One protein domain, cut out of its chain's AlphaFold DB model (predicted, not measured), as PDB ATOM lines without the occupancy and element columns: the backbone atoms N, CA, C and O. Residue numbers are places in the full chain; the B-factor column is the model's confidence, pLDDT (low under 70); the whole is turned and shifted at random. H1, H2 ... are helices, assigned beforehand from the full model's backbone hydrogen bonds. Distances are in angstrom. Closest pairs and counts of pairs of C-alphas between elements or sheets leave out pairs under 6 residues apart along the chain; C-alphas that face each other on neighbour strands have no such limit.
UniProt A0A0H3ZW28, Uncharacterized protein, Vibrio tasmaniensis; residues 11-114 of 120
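This is residues 11 to 114 of the 120 residues of an uncharacterized protein of Vibrio tasmaniensis (UniProt A0A0H3ZW28). One long helix, H1, runs along one side of a flat domain, and a second, H3, about perpendicular to it, leads away from it. The shorter H5 crosses H3 near the domain's middle, while little H2 packs on H1 and little H4 lies off to one end, touching no helix. The printed part has 104 residues with five named helices, H1 to H5 in chain order, and no named strand; its class is all helix. It is compact, with a radius of gyration of the C-alphas of 14.7 A, and the C-alphas span 44 by 38 by 17 A.

Start with H1, residues 11 to 36, the longest helix. Its residues 23 to 31 alone touch H2, residues 47 to 50; the closest C-alphas are those of Phe 27 and Leu 50, 5.4 A apart. Look next at H3, residues 58 to 73, which only just touches H1, with 3 pairs of C-alphas within 8 A. Here residues 19 to 23 of H1 alone touch H3, and residues 59 to 60 of H3 alone touch H1; the closest C-alphas, of His 23 and Ile 59, are 6.0 A apart, and the lines stand about perpendicular, at 86 degrees. H5, residues 91 to 102, touches H3 with its residues 94 to 99 alone; the closest C-alphas are those of Val 66 and Gly 98, 5.6 A apart, and the lines stand about perpendicular, at 79 degrees. H5 is close to but not clearly touching H1, the same way at a steep tilt of 50 degrees, with Leu 22 and Ala 92 the closest C-alphas at 8.0 A. H4, residues 84 to 88, is apart from H1, H2, H3 and H5. On the backbone, each O i to N i+4 pair is within hydrogen-bond range in H1, H3, H4 and H5; H2 is too short for such a pair.

Find C-alpha 11 at (-24.592, -24.905, -2.338); from there H1 runs 37.4 A to C-alpha 36 at (-25.076, -62.106, 1.554). H2 spans residues 47 to 50. H3 runs 22.1 A over residues 58 to 73. H4 covers residues 84 to 88, and H5 runs 16.3 A over residues 91 to 102, ending with C-alpha 102 at (-7.211, -48.295, -2.144).

The farthest C-alphas, of Arg 35 and Asn 82, are 44.4 A apart. The printed part has no cut. The link from H4 to H5 is tight, the other three links are short, and no link is long. Past H5, residues 103 to 114 hold no named element. The mean pLDDT of the printed part of this model is 88.3, and residue 39 alone is under 70.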
ATOM      1  N   GLU A  11     -25.444 -24.062  -1.508       86.38
ATOM      2  CA  GLU A  11     -24.592 -24.905  -2.338       86.38
ATOM      3  C   GLU A  11     -23.797 -25.906  -1.494       86.38
ATOM      4  O   GLU A  11     -23.825 -27.101  -1.792       86.38
ATOM      5  N   SER A  12     -23.158 -25.445  -0.416       85.38
ATOM      6  CA  SER A  12     -22.388 -26.296   0.498       85.38
ATOM      7  C   SER A  12     -23.271 -27.306   1.232       85.38
ATOM      8  O   SER A  12     -22.971 -28.502   1.257       85.38
ATOM      9  N   ILE A  13     -24.438 -26.878   1.727       88.75
ATOM     10  CA  ILE A  13     -25.420 -27.767   2.366       88.75
ATOM     11  C   ILE A  13     -25.884 -28.859   1.391       88.75
ATOM     12  O   ILE A  13     -25.956 -30.034   1.759       88.75
ATOM     13  N   ARG A  14     -26.179 -28.497   0.135       90.31
ATOM     14  CA  ARG A  14     -26.588 -29.461  -0.901       90.31
ATOM     15  C   ARG A  14     -25.474 -30.446  -1.237       90.31
ATOM     16  O   ARG A  14     -25.753 -31.641  -1.341       90.31
ATOM     17  N   LEU A  15     -24.241 -29.965  -1.389       88.50
ATOM     18  CA  LEU A  15     -23.085 -30.813  -1.664       88.50
ATOM     19  C   LEU A  15     -22.846 -31.803  -0.519       88.50
ATOM     20  O   LEU A  15     -22.744 -33.004  -0.760       88.50
ATOM     21  N   ASN A  16     -22.856 -31.329   0.728       89.19
ATOM     22  CA  ASN A  16     -22.682 -32.176   1.907       89.19
ATOM     23  C   ASN A  16     -23.780 -33.240   2.022       89.19
ATOM     24  O   ASN A  16     -23.477 -34.416   2.231       89.19
ATOM     25  N   ALA A  17     -25.047 -32.870   1.812       91.56
ATOM     26  CA  ALA A  17     -26.153 -33.827   1.819       91.56
ATOM     27  C   ALA A  17     -26.015 -34.886   0.709       91.56
ATOM     28  O   ALA A  17     -26.260 -36.072   0.947       91.56
ATOM     29  N   TYR A  18     -25.589 -34.480  -0.492       91.81
ATOM     30  CA  TYR A  18     -25.325 -35.393  -1.605       91.81
ATOM     31  C   TYR A  18     -24.204 -36.389  -1.270       91.81
ATOM     32  O   TYR A  18     -24.400 -37.602  -1.386       91.81
ATOM     33  N   LEU A  19     -23.062 -35.898  -0.783       91.75
ATOM     34  CA  LEU A  19     -21.912 -36.728  -0.412       91.75
ATOM     35  C   LEU A  19     -22.236 -37.678   0.748       91.75
ATOM     36  O   LEU A  19     -21.873 -38.854   0.701       91.75
ATOM     37  N   GLN A  20     -22.989 -37.222   1.751       93.25
ATOM     38  CA  GLN A  20     -23.462 -38.065   2.850       93.25
ATOM     39  C   GLN A  20     -24.415 -39.169   2.361       93.25
ATOM     40  O   GLN A  20     -24.340 -40.318   2.818       93.25
ATOM     41  N   GLY A  21     -25.302 -38.840   1.416       94.00
ATOM     42  CA  GLY A  21     -26.194 -39.796   0.765       94.00
ATOM     43  C   GLY A  21     -25.421 -40.881   0.016       94.00
ATOM     44  O   GLY A  21     -25.679 -42.071   0.224       94.00
ATOM     45  N   LEU A  22     -24.421 -40.483  -0.779       93.38
ATOM     46  CA  LEU A  22     -23.513 -41.410  -1.454       93.38
ATOM     47  C   LEU A  22     -22.777 -42.296  -0.449       93.38
ATOM     48  O   LEU A  22     -22.836 -43.519  -0.562       93.38
ATOM     49  N   HIS A  23     -22.154 -41.709   0.573       94.56
ATOM     50  CA  HIS A  23     -21.413 -42.461   1.583       94.56
ATOM     51  C   HIS A  23     -22.288 -43.533   2.251       94.56
ATOM     52  O   HIS A  23     -21.926 -44.711   2.316       94.56
ATOM     53  N   THR A  24     -23.503 -43.155   2.646       95.56
ATOM     54  CA  THR A  24     -24.479 -44.080   3.232       95.56
ATOM     55  C   THR A  24     -24.843 -45.219   2.276       95.56
ATOM     56  O   THR A  24     -24.997 -46.365   2.711       95.56
ATOM     57  N   ALA A  25     -24.985 -44.933   0.980       93.69
ATOM     58  CA  ALA A  25     -25.290 -45.942  -0.028       93.69
ATOM     59  C   ALA A  25     -24.142 -46.952  -0.186       93.69
ATOM     60  O   ALA A  25     -24.394 -48.160  -0.153       93.69
ATOM     61  N   TYR A  26     -22.894 -46.481  -0.268       93.38
ATOM     62  CA  TYR A  26     -21.707 -47.340  -0.347       93.38
ATOM     63  C   TYR A  26     -21.546 -48.217   0.894       93.38
ATOM     64  O   TYR A  26     -21.361 -49.428   0.766       93.38
ATOM     65  N   PHE A  27     -21.712 -47.651   2.092       93.56
ATOM     66  CA  PHE A  27     -21.661 -48.411   3.341       93.56
ATOM     67  C   PHE A  27     -22.702 -49.536   3.386       93.56
ATOM     68  O   PHE A  27     -22.385 -50.692   3.690       93.56
ATOM     69  N   LYS A  28     -23.959 -49.220   3.045       92.00
ATOM     70  CA  LYS A  28     -25.050 -50.206   3.006       92.00
ATOM     71  C   LYS A  28     -24.803 -51.273   1.947       92.00
ATOM     72  O   LYS A  28     -25.066 -52.448   2.204       92.00
ATOM     73  N   ASN A  29     -24.309 -50.886   0.773       89.94
ATOM     74  CA  ASN A  29     -23.978 -51.816  -0.300       89.94
ATOM     75  C   ASN A  29     -22.882 -52.799   0.138       89.94
ATOM     76  O   ASN A  29     -23.107 -54.007   0.076       89.94
ATOM     77  N   ALA A  30     -21.771 -52.293   0.681       89.88
ATOM     78  CA  ALA A  30     -20.662 -53.101   1.191       89.88
ATOM     79  C   ALA A  30     -21.118 -54.069   2.293       89.88
ATOM     80  O   ALA A  30     -20.829 -55.267   2.257       89.88
ATOM     81  N   THR A  31     -21.905 -53.562   3.246       89.31
ATOM     82  CA  THR A  31     -22.464 -54.359   4.346       89.31
ATOM     83  C   THR A  31     -23.377 -55.470   3.828       89.31
ATOM     84  O   THR A  31     -23.283 -56.613   4.276       89.31
ATOM     85  N   ASN A  32     -24.248 -55.165   2.861       88.50
ATOM     86  CA  ASN A  32     -25.145 -56.155   2.273       88.50
ATOM     87  C   ASN A  32     -24.394 -57.211   1.458       88.50
ATOM     88  O   ASN A  32     -24.702 -58.390   1.605       88.50
ATOM     89  N   GLN A  33     -23.400 -56.824   0.653       86.00
ATOM     90  CA  GLN A  33     -22.574 -57.779  -0.090       86.00
ATOM     91  C   GLN A  33     -21.850 -58.736   0.861       86.00
ATOM     92  O   GLN A  33     -21.953 -59.949   0.692       86.00
ATOM     93  N   LYS A  34     -21.227 -58.209   1.924       83.88
ATOM     94  CA  LYS A  34     -20.565 -59.021   2.955       83.88
ATOM     95  C   LYS A  34     -21.537 -59.977   3.651       83.88
ATOM     96  O   LYS A  34     -21.219 -61.148   3.826       83.88
ATOM     97  N   ARG A  35     -22.732 -59.501   4.018       86.38
ATOM     98  CA  ARG A  35     -23.766 -60.312   4.688       86.38
ATOM     99  C   ARG A  35     -24.316 -61.429   3.802       86.38
ATOM    100  O   ARG A  35     -24.620 -62.502   4.308       86.38
ATOM    101  N   LEU A  36     -24.481 -61.167   2.508       87.12
ATOM    102  CA  LEU A  36     -25.076 -62.106   1.554       87.12
ATOM    103  C   LEU A  36     -24.038 -63.017   0.878       87.12
ATOM    104  O   LEU A  36     -24.407 -63.807   0.014       87.12
ATOM    105  N   GLY A  37     -22.754 -62.908   1.238       77.94
ATOM    106  CA  GLY A  37     -21.673 -63.657   0.590       77.94
ATOM    107  C   GLY A  37     -21.448 -63.265  -0.876       77.94
ATOM    108  O   GLY A  37     -20.886 -64.042  -1.641       77.94
ATOM    109  N   GLY A  38     -21.908 -62.078  -1.283       72.00
ATOM    110  CA  GLY A  38     -21.697 -61.558  -2.628       72.00
ATOM    111  C   GLY A  38     -20.237 -61.160  -2.847       72.00
ATOM    112  O   GLY A  38     -19.588 -60.629  -1.946       72.00
ATOM    113  N   GLY A  39     -19.724 -61.387  -4.058       69.75
ATOM    114  CA  GLY A  39     -18.413 -60.880  -4.459       69.75
ATOM    115  C   GLY A  39     -18.442 -59.357  -4.538       69.75
ATOM    116  O   GLY A  39     -19.208 -58.795  -5.321       69.75
ATOM    117  N   SER A  40     -17.628 -58.692  -3.722       71.56
ATOM    118  CA  SER A  40     -17.459 -57.246  -3.811       71.56
ATOM    119  C   SER A  40     -16.365 -56.904  -4.819       71.56
ATOM    120  O   SER A  40     -15.379 -57.627  -4.959       71.56
ATOM    121  N   TRP A  41     -16.549 -55.809  -5.551       78.44
ATOM    122  CA  TRP A  41     -15.580 -55.311  -6.532       78.44
ATOM    123  C   TRP A  41     -14.419 -54.537  -5.869       78.44
ATOM    124  O   TRP A  41     -13.481 -54.130  -6.555       78.44
ATOM    125  N   PHE A  42     -14.461 -54.395  -4.538       89.38
ATOM    126  CA  PHE A  42     -13.376 -53.968  -3.654       89.38
ATOM    127  C   PHE A  42     -13.387 -54.819  -2.369       89.38
ATOM    128  O   PHE A  42     -14.421 -55.338  -1.964       89.38
ATOM    129  N   CYS A  43     -12.248 -54.975  -1.698       87.06
ATOM    130  CA  CYS A  43     -12.090 -55.846  -0.531       87.06
ATOM    131  C   CYS A  43     -11.600 -55.073   0.689       87.06
ATOM    132  O   CYS A  43     -10.480 -55.244   1.176       87.06
ATOM    133  N   MET A  44     -12.483 -54.242   1.231       84.50
ATOM    134  CA  MET A  44     -12.240 -53.598   2.513       84.50
ATOM    135  C   MET A  44     -12.375 -54.618   3.652       84.50
ATOM    136  O   MET A  44     -13.452 -55.171   3.887       84.50
ATOM    137  N   ARG A  45     -11.274 -54.869   4.377       78.94
ATOM    138  CA  ARG A  45     -11.251 -55.820   5.506       78.94
ATOM    139  C   ARG A  45     -12.224 -55.409   6.612       78.94
ATOM    140  O   ARG A  45     -13.042 -56.222   7.052       78.94
ATOM    141  N   ASP A  46     -12.152 -54.143   7.017       84.19
ATOM    142  CA  ASP A  46     -13.053 -53.558   8.002       84.19
ATOM    143  C   ASP A  46     -14.045 -52.599   7.338       84.19
ATOM    144  O   ASP A  46     -13.759 -51.428   7.119       84.19
ATOM    145  N   THR A  47     -15.242 -53.103   7.041       82.75
ATOM    146  CA  THR A  47     -16.340 -52.302   6.482       82.75
ATOM    147  C   THR A  47     -16.813 -51.194   7.423       82.75
ATOM    148  O   THR A  47     -17.521 -50.303   6.967       82.75
ATOM    149  N   MET A  48     -16.446 -51.212   8.712       80.44
ATOM    150  CA  MET A  48     -16.755 -50.107   9.626       80.44
ATOM    151  C   MET A  48     -15.966 -48.839   9.303       80.44
ATOM    152  O   MET A  48     -16.430 -47.764   9.675       80.44
ATOM    153  N   ALA A  49     -14.852 -48.941   8.570       84.94
ATOM    154  CA  ALA A  49     -14.134 -47.782   8.042       84.94
ATOM    155  C   ALA A  49     -14.978 -46.973   7.033       84.94
ATOM    156  O   ALA A  49     -14.733 -45.789   6.840       84.94
ATOM    157  N   LEU A  50     -16.002 -47.600   6.438       88.56
ATOM    158  CA  LEU A  50     -17.005 -46.968   5.575       88.56
ATOM    159  C   LEU A  50     -18.258 -46.497   6.335       88.56
ATOM    160  O   LEU A  50     -19.203 -46.061   5.690       88.56
ATOM    161  N   ASP A  51     -18.366 -46.639   7.665       92.25
ATOM    162  CA  ASP A  51     -19.570 -46.166   8.372       92.25
ATOM    163  C   ASP A  51     -19.583 -44.624   8.384       92.25
ATOM    164  O   ASP A  51     -18.743 -44.024   9.065       92.25
ATOM    165  N   PRO A  52     -20.553 -43.957   7.726       92.25
ATOM    166  CA  PRO A  52     -20.614 -42.496   7.659       92.25
ATOM    167  C   PRO A  52     -20.788 -41.818   9.019       92.25
ATOM    168  O   PRO A  52     -20.564 -40.618   9.133       92.25
ATOM    169  N   ARG A  53     -21.197 -42.554  10.059       92.00
ATOM    170  CA  ARG A  53     -21.301 -42.026  11.427       92.00
ATOM    171  C   ARG A  53     -19.980 -42.094  12.185       92.00
ATOM    172  O   ARG A  53     -19.825 -41.379  13.166       92.00
ATOM    173  N   ARG A  54     -19.075 -42.990  11.782       92.12
ATOM    174  CA  ARG A  54     -17.754 -43.156  12.409       92.12
ATOM    175  C   ARG A  54     -16.676 -42.366  11.683       92.12
ATOM    176  O   ARG A  54     -15.815 -41.811  12.349       92.12
ATOM    177  N   HIS A  55     -16.765 -42.325  10.357       93.56
ATOM    178  CA  HIS A  55     -15.787 -41.695   9.475       93.56
ATOM    179  C   HIS A  55     -16.479 -40.754   8.485       93.56
ATOM    180  O   HIS A  55     -16.461 -41.018   7.284       93.56
ATOM    181  N   PRO A  56     -17.169 -39.694   8.942       92.25
ATOM    182  CA  PRO A  56     -17.897 -38.784   8.052       92.25
ATOM    183  C   PRO A  56     -17.030 -38.201   6.918       92.25
ATOM    184  O   PRO A  56     -17.549 -37.935   5.835       92.25
ATOM    185  N   GLU A  57     -15.721 -38.072   7.138       91.81
ATOM    186  CA  GLU A  57     -14.708 -37.589   6.199       91.81
ATOM    187  C   GLU A  57     -14.381 -38.560   5.052       91.81
ATOM    188  O   GLU A  57     -13.949 -38.127   3.983       91.81
ATOM    189  N   PHE A  58     -14.632 -39.861   5.231       93.50
ATOM    190  CA  PHE A  58     -14.075 -40.917   4.380       93.50
ATOM    191  C   PHE A  58     -14.314 -40.699   2.878       93.50
ATOM    192  O   PHE A  58     -13.398 -40.846   2.071       93.50
ATOM    193  N   ILE A  59     -15.550 -40.369   2.480       93.44
ATOM    194  CA  ILE A  59     -15.896 -40.211   1.059       93.44
ATOM    195  C   ILE A  59     -15.187 -39.010   0.436       93.44
ATOM    196  O   ILE A  59     -14.738 -39.096  -0.705       93.44
ATOM    197  N   VAL A  60     -15.075 -37.909   1.179       92.69
ATOM    198  CA  VAL A  60     -14.411 -36.689   0.710       92.69
ATOM    199  C   VAL A  60     -12.918 -36.944   0.560       92.69
ATOM    200  O   VAL A  60     -12.352 -36.659  -0.495       92.69
ATOM    201  N   ASP A  61     -12.306 -37.566   1.566       94.94
ATOM    202  CA  ASP A  61     -10.891 -37.927   1.542       94.94
ATOM    203  C   ASP A  61     -10.577 -38.888   0.394       94.94
ATOM    204  O   ASP A  61      -9.578 -38.724  -0.307       94.94
ATOM    205  N   LEU A  62     -11.453 -39.867   0.147       94.94
ATOM    206  CA  LEU A  62     -11.307 -40.790  -0.972       94.94
ATOM    207  C   LEU A  62     -11.376 -40.064  -2.320       94.94
ATOM    208  O   LEU A  62     -10.543 -40.327  -3.186       94.94
ATOM    209  N   ILE A  63     -12.340 -39.155  -2.502       93.06
ATOM    210  CA  ILE A  63     -12.466 -38.358  -3.730       93.06
ATOM    211  C   ILE A  63     -11.189 -37.545  -3.953       93.06
ATOM    212  O   ILE A  63     -10.594 -37.644  -5.024       93.06
ATOM    213  N   TRP A  64     -10.716 -36.812  -2.941       92.69
ATOM    214  CA  TRP A  64      -9.477 -36.038  -3.048       92.69
ATOM    215  C   TRP A  64      -8.271 -36.905  -3.385       92.69
ATOM    216  O   TRP A  64      -7.487 -36.560  -4.270       92.69
ATOM    217  N   LYS A  65      -8.148 -38.061  -2.731       94.38
ATOM    218  CA  LYS A  65      -7.066 -39.014  -2.978       94.38
ATOM    219  C   LYS A  65      -7.077 -39.536  -4.411       94.38
ATOM    220  O   LYS A  65      -6.022 -39.626  -5.035       94.38
ATOM    221  N   VAL A  66      -8.256 -39.852  -4.949       92.38
ATOM    222  CA  VAL A  66      -8.405 -40.272  -6.348       92.38
ATOM    223  C   VAL A  66      -8.032 -39.143  -7.296       92.38
ATOM    224  O   VAL A  66      -7.264 -39.381  -8.221       92.38
ATOM    225  N   LEU A  67      -8.527 -37.926  -7.069       89.44
ATOM    226  CA  LEU A  67      -8.220 -36.779  -7.925       89.44
ATOM    227  C   LEU A  67      -6.711 -36.487  -7.964       89.44
ATOM    228  O   LEU A  67      -6.154 -36.324  -9.050       89.44
ATOM    229  N   ASP A  68      -6.037 -36.497  -6.812       91.12
ATOM    230  CA  ASP A  68      -4.582 -36.324  -6.712       91.12
ATOM    231  C   ASP A  68      -3.818 -37.462  -7.410       91.12
ATOM    232  O   ASP A  68      -2.905 -37.223  -8.206       91.12
ATOM    233  N   LYS A  69      -4.230 -38.715  -7.183       90.50
ATOM    234  CA  LYS A  69      -3.649 -39.883  -7.854       90.50
ATOM    235  C   LYS A  69      -3.800 -39.794  -9.372       90.50
ATOM    236  O   LYS A  69      -2.829 -40.010 -10.097       90.50
ATOM    237  N   THR A  70      -4.987 -39.457  -9.865       88.94
ATOM    238  CA  THR A  70      -5.251 -39.321 -11.299       88.94
ATOM    239  C   THR A  70      -4.449 -38.179 -11.900       88.94
ATOM    240  O   THR A  70      -3.861 -38.371 -12.956       88.94
ATOM    241  N   ALA A  71      -4.321 -37.040 -11.216       88.00
ATOM    242  CA  ALA A  71      -3.475 -35.942 -11.680       88.00
ATOM    243  C   ALA A  71      -1.989 -36.338 -11.792       88.00
ATOM    244  O   ALA A  71      -1.284 -35.836 -12.665       88.00
ATOM    245  N   LYS A  72      -1.508 -37.257 -10.945       90.38
ATOM    246  CA  LYS A  72      -0.129 -37.778 -10.996       90.38
ATOM    247  C   LYS A  72       0.082 -38.819 -12.098       90.38
ATOM    248  O   LYS A  72       1.121 -38.805 -12.750       90.38
ATOM    249  N   ILE A  73      -0.874 -39.728 -12.294       90.06
ATOM    250  CA  ILE A  73      -0.766 -40.844 -13.257       90.06
ATOM    251  C   ILE A  73      -1.165 -40.412 -14.676       90.06
ATOM    252  O   ILE A  73      -0.632 -40.915 -15.668       90.06
ATOM    253  N   ASP A  74      -2.107 -39.483 -14.787       87.75
ATOM    254  CA  ASP A  74      -2.596 -38.934 -16.046       87.75
ATOM    255  C   ASP A  74      -2.782 -37.410 -15.971       87.75
ATOM    256  O   ASP A  74      -3.915 -36.924 -15.932       87.75
ATOM    257  N   PRO A  75      -1.682 -36.634 -15.988       84.44
ATOM    258  CA  PRO A  75      -1.741 -35.176 -15.856       84.44
ATOM    259  C   PRO A  75      -2.625 -34.486 -16.903       84.44
ATOM    260  O   PRO A  75      -3.169 -33.411 -16.650       84.44
ATOM    261  N   GLU A  76      -2.784 -35.106 -18.073       84.75
ATOM    262  CA  GLU A  76      -3.585 -34.571 -19.172       84.75
ATOM    263  C   GLU A  76      -5.034 -35.073 -19.166       84.75
ATOM    264  O   GLU A  76      -5.875 -34.456 -19.812       84.75
ATOM    265  N   GLY A  77      -5.365 -36.129 -18.411       80.88
ATOM    266  CA  GLY A  77      -6.686 -36.772 -18.432       80.88
ATOM    267  C   GLY A  77      -7.831 -35.795 -18.154       80.88
ATOM    268  O   GLY A  77      -8.745 -35.653 -18.964       80.88
ATOM    269  N   PHE A  78      -7.736 -35.031 -17.062       80.88
ATOM    270  CA  PHE A  78      -8.737 -34.013 -16.713       80.88
ATOM    271  C   PHE A  78      -8.628 -32.713 -17.525       80.88
ATOM    272  O   PHE A  78      -9.531 -31.882 -17.463       80.88
ATOM    273  N   ARG A  79      -7.557 -32.521 -18.305       81.94
ATOM    274  CA  ARG A  79      -7.370 -31.336 -19.163       81.94
ATOM    275  C   ARG A  79      -7.982 -31.512 -20.552       81.94
ATOM    276  O   ARG A  79      -8.185 -30.524 -21.262       81.94
ATOM    277  N   GLN A  80      -8.306 -32.747 -20.938       79.38
ATOM    278  CA  GLN A  80      -8.872 -33.058 -22.249       79.38
ATOM    279  C   GLN A  80     -10.160 -32.277 -22.530       79.38
ATOM    280  O   GLN A  80     -10.987 -32.036 -21.647       79.38
ATOM    281  N   GLY A  81     -10.320 -31.880 -23.797       79.31
ATOM    282  CA  GLY A  81     -11.487 -31.123 -24.248       79.31
ATOM    283  C   GLY A  81     -11.611 -29.758 -23.573       79.31
ATOM    284  O   GLY A  81     -12.725 -29.345 -23.272       79.31
ATOM    285  N   ASN A  82     -10.489 -29.082 -23.294       82.38
ATOM    286  CA  ASN A  82     -10.461 -27.818 -22.550       82.38
ATOM    287  C   ASN A  82     -11.142 -27.952 -21.174       82.38
ATOM    288  O   ASN A  82     -12.084 -27.228 -20.860       82.38
ATOM    289  N   TYR A  83     -10.679 -28.919 -20.379       81.69
ATOM    290  CA  TYR A  83     -11.219 -29.268 -19.057       81.69
ATOM    291  C   TYR A  83     -12.633 -29.863 -19.044       81.69
ATOM    292  O   TYR A  83     -13.128 -30.191 -17.969       81.69
ATOM    293  N   ALA A  84     -13.282 -30.079 -20.196       82.19
ATOM    294  CA  ALA A  84     -14.601 -30.715 -20.246       82.19
ATOM    295  C   ALA A  84     -14.614 -32.082 -19.540       82.19
ATOM    296  O   ALA A  84     -15.564 -32.392 -18.824       82.19
ATOM    297  N   ALA A  85     -13.527 -32.851 -19.673       78.06
ATOM    298  CA  ALA A  85     -13.368 -34.136 -19.001       78.06
ATOM    299  C   ALA A  85     -13.478 -34.029 -17.467       78.06
ATOM    300  O   ALA A  85     -14.096 -34.887 -16.841       78.06
ATOM    301  N   ALA A  86     -12.945 -32.963 -16.858       78.44
ATOM    302  CA  ALA A  86     -13.015 -32.744 -15.410       78.44
ATOM    303  C   ALA A  86     -14.450 -32.556 -14.896       78.44
ATOM    304  O   ALA A  86     -14.740 -32.901 -13.755       78.44
ATOM    305  N   PHE A  87     -15.348 -32.042 -15.739       78.12
ATOM    306  CA  PHE A  87     -16.746 -31.783 -15.384       78.12
ATOM    307  C   PHE A  87     -17.712 -32.874 -15.864       78.12
ATOM    308  O   PHE A  87     -18.875 -32.872 -15.467       78.12
ATOM    309  N   SER A  88     -17.262 -33.802 -16.714       82.44
ATOM    310  CA  SER A  88     -18.090 -34.898 -17.235       82.44
ATOM    311  C   SER A  88     -17.956 -36.209 -16.461       82.44
ATOM    312  O   SER A  88     -18.727 -37.137 -16.700       82.44
ATOM    313  N   VAL A  89     -16.956 -36.330 -15.583       83.50
ATOM    314  CA  VAL A  89     -16.741 -37.548 -14.798       83.50
ATOM    315  C   VAL A  89     -17.760 -37.617 -13.664       83.50
ATOM    316  O   VAL A  89     -17.873 -36.710 -12.844       83.50
ATOM    317  N   ASP A  90     -18.496 -38.724 -13.614       87.69
ATOM    318  CA  ASP A  90     -19.470 -38.968 -12.560       87.69
ATOM    319  C   ASP A  90     -18.782 -39.282 -11.223       87.69
ATOM    320  O   ASP A  90     -17.842 -40.084 -11.158       87.69
ATOM    321  N   THR A  91     -19.298 -38.706 -10.135       89.00
ATOM    322  CA  THR A  91     -18.715 -38.860  -8.792       89.00
ATOM    323  C   THR A  91     -18.705 -40.328  -8.352       89.00
ATOM    324  O   THR A  91     -17.755 -40.767  -7.704       89.00
ATOM    325  N   ALA A  92     -19.699 -41.135  -8.747       89.38
ATOM    326  CA  ALA A  92     -19.708 -42.554  -8.396       89.38
ATOM    327  C   ALA A  92     -18.563 -43.320  -9.077       89.38
ATOM    328  O   ALA A  92     -17.999 -44.235  -8.480       89.38
ATOM    329  N   THR A  93     -18.158 -42.937 -10.294       90.25
ATOM    330  CA  THR A  93     -17.002 -43.566 -10.960       90.25
ATOM    331  C   THR A  93     -15.684 -43.245 -10.255       90.25
ATOM    332  O   THR A  93     -14.855 -44.141 -10.106       90.25
ATOM    333  N   VAL A  94     -15.533 -42.022  -9.732       92.25
ATOM    334  CA  VAL A  94     -14.390 -41.604  -8.898       92.25
ATOM    335  C   VAL A  94     -14.329 -42.449  -7.626       92.25
ATOM    336  O   VAL A  94     -13.295 -43.041  -7.321       92.25
ATOM    337  N   ILE A  95     -15.453 -42.566  -6.911       93.75
ATOM    338  CA  ILE A  95     -15.544 -43.357  -5.677       93.75
ATOM    339  C   ILE A  95     -15.278 -44.838  -5.961       93.75
ATOM    340  O   ILE A  95     -14.545 -45.484  -5.213       93.75
ATOM    341  N   ASN A  96     -15.825 -45.379  -7.053       93.00
ATOM    342  CA  ASN A  96     -15.608 -46.770  -7.441       93.00
ATOM    343  C   ASN A  96     -14.136 -47.053  -7.738       93.00
ATOM    344  O   ASN A  96     -13.554 -47.995  -7.204       93.00
ATOM    345  N   TYR A  97     -13.499 -46.217  -8.550       93.44
ATOM    346  CA  TYR A  97     -12.074 -46.355  -8.818       93.44
ATOM    347  C   TYR A  97     -11.235 -46.235  -7.529       93.44
ATOM    348  O   TYR A  97     -10.325 -47.038  -7.295       93.44
ATOM    349  N   GLY A  98     -11.577 -45.294  -6.646       94.31
ATOM    350  CA  GLY A  98     -10.923 -45.131  -5.347       94.31
ATOM    351  C   GLY A  98     -11.036 -46.369  -4.470       94.31
ATOM    352  O   GLY A  98     -10.025 -46.906  -4.028       94.31
ATOM    353  N   LEU A  99     -12.251 -46.877  -4.261       93.69
ATOM    354  CA  LEU A  99     -12.476 -48.067  -3.443       93.69
ATOM    355  C   LEU A  99     -11.747 -49.292  -4.002       93.69
ATOM    356  O   LEU A  99     -11.140 -50.034  -3.233       93.69
ATOM    357  N   GLN A 100     -11.753 -49.486  -5.324       93.06
ATOM    358  CA  GLN A 100     -11.060 -50.616  -5.939       93.06
ATOM    359  C   GLN A 100      -9.538 -50.511  -5.785       93.06
ATOM    360  O   GLN A 100      -8.886 -51.528  -5.560       93.06
ATOM    361  N   THR A 101      -8.964 -49.312  -5.908       93.25
ATOM    362  CA  THR A 101      -7.503 -49.148  -5.886       93.25
ATOM    363  C   THR A 101      -6.905 -48.993  -4.494       93.25
ATOM    364  O   THR A 101      -5.785 -49.446  -4.277       93.25
ATOM    365  N   GLU A 102      -7.641 -48.422  -3.543       92.88
ATOM    366  CA  GLU A 102      -7.211 -48.295  -2.144       92.88
ATOM    367  C   GLU A 102      -7.503 -49.561  -1.332       92.88
ATOM    368  O   GLU A 102      -6.776 -49.891  -0.395       92.88
ATOM    369  N   TYR A 103      -8.540 -50.310  -1.721       92.12
ATOM    370  CA  TYR A 103      -8.941 -51.555  -1.068       92.12
ATOM    371  C   TYR A 103      -9.093 -52.693  -2.090       92.12
ATOM    372  O   TYR A 103     -10.183 -53.251  -2.238       92.12
ATOM    373  N   PRO A 104      -8.030 -53.071  -2.820       92.12
ATOM    374  CA  PRO A 104      -8.131 -54.074  -3.868       92.12
ATOM    375  C   PRO A 104      -8.336 -55.487  -3.310       92.12
ATOM    376  O   PRO A 104      -7.709 -55.895  -2.333       92.12
ATOM    377  N   CYS A 105      -9.164 -56.282  -3.991       87.31
ATOM    378  CA  CYS A 105      -9.272 -57.726  -3.741       87.31
ATOM    379  C   CYS A 105      -8.064 -58.519  -4.248       87.31
ATOM    380  O   CYS A 105      -7.756 -59.587  -3.723       87.31
ATOM    381  N   TYR A 106      -7.386 -57.996  -5.269       88.50
ATOM    382  CA  TYR A 106      -6.267 -58.633  -5.951       88.50
ATOM    383  C   TYR A 106      -5.154 -57.608  -6.150       88.50
ATOM    384  O   TYR A 106      -5.432 -56.470  -6.524       88.50
ATOM    385  N   SER A 107      -3.901 -58.012  -5.946       89.06
ATOM    386  CA  SER A 107      -2.743 -57.159  -6.210       89.06
ATOM    387  C   SER A 107      -1.752 -57.904  -7.114       89.06
ATOM    388  O   SER A 107      -1.196 -58.911  -6.670       89.06
ATOM    389  N   PRO A 108      -1.553 -57.467  -8.376       90.44
ATOM    390  CA  PRO A 108      -2.200 -56.323  -9.036       90.44
ATOM    391  C   PRO A 108      -3.680 -56.586  -9.381       90.44
ATOM    392  O   PRO A 108      -4.101 -57.737  -9.504       90.44
ATOM    393  N   ILE A 109      -4.466 -55.521  -9.579       92.19
ATOM    394  CA  ILE A 109      -5.867 -55.630 -10.025       92.19
ATOM    395  C   ILE A 109      -5.886 -56.172 -11.469       92.19
ATOM    396  O   ILE A 109      -5.310 -55.530 -12.356       92.19
ATOM    397  N   PRO A 110      -6.541 -57.319 -11.744       92.31
ATOM    398  CA  PRO A 110      -6.621 -57.893 -13.084       92.31
ATOM    399  C   PRO A 110      -7.210 -56.914 -14.097       92.31
ATOM    400  O   PRO A 110      -8.228 -56.285 -13.820       92.31
ATOM    401  N   LYS A 111      -6.634 -56.841 -15.306       92.00
ATOM    402  CA  LYS A 111      -7.123 -55.956 -16.383       92.00
ATOM    403  C   LYS A 111      -8.611 -56.139 -16.697       92.00
ATOM    404  O   LYS A 111      -9.275 -55.170 -17.027       92.00
ATOM    405  N   SER A 112      -9.139 -57.355 -16.565       91.88
ATOM    406  CA  SER A 112     -10.564 -57.655 -16.772       91.88
ATOM    407  C   SER A 112     -11.499 -57.030 -15.730       91.88
ATOM    408  O   SER A 112     -12.701 -56.974 -15.965       91.88
ATOM    409  N   LEU A 113     -10.966 -56.592 -14.586       89.88
ATOM    410  CA  LEU A 113     -11.713 -55.957 -13.497       89.88
ATOM    411  C   LEU A 113     -11.480 -54.442 -13.419       89.88
ATOM    412  O   LEU A 113     -12.136 -53.771 -12.626       89.88
ATOM    413  N   GLN A 114     -10.547 -53.908 -14.211       92.62
ATOM    414  CA  GLN A 114     -10.222 -52.487 -14.230       92.62
ATOM    415  C   GLN A 114     -11.335 -51.684 -14.913       92.62
ATOM    416  O   GLN A 114     -11.833 -52.056 -15.975       92.62
TER     417      GLN A 114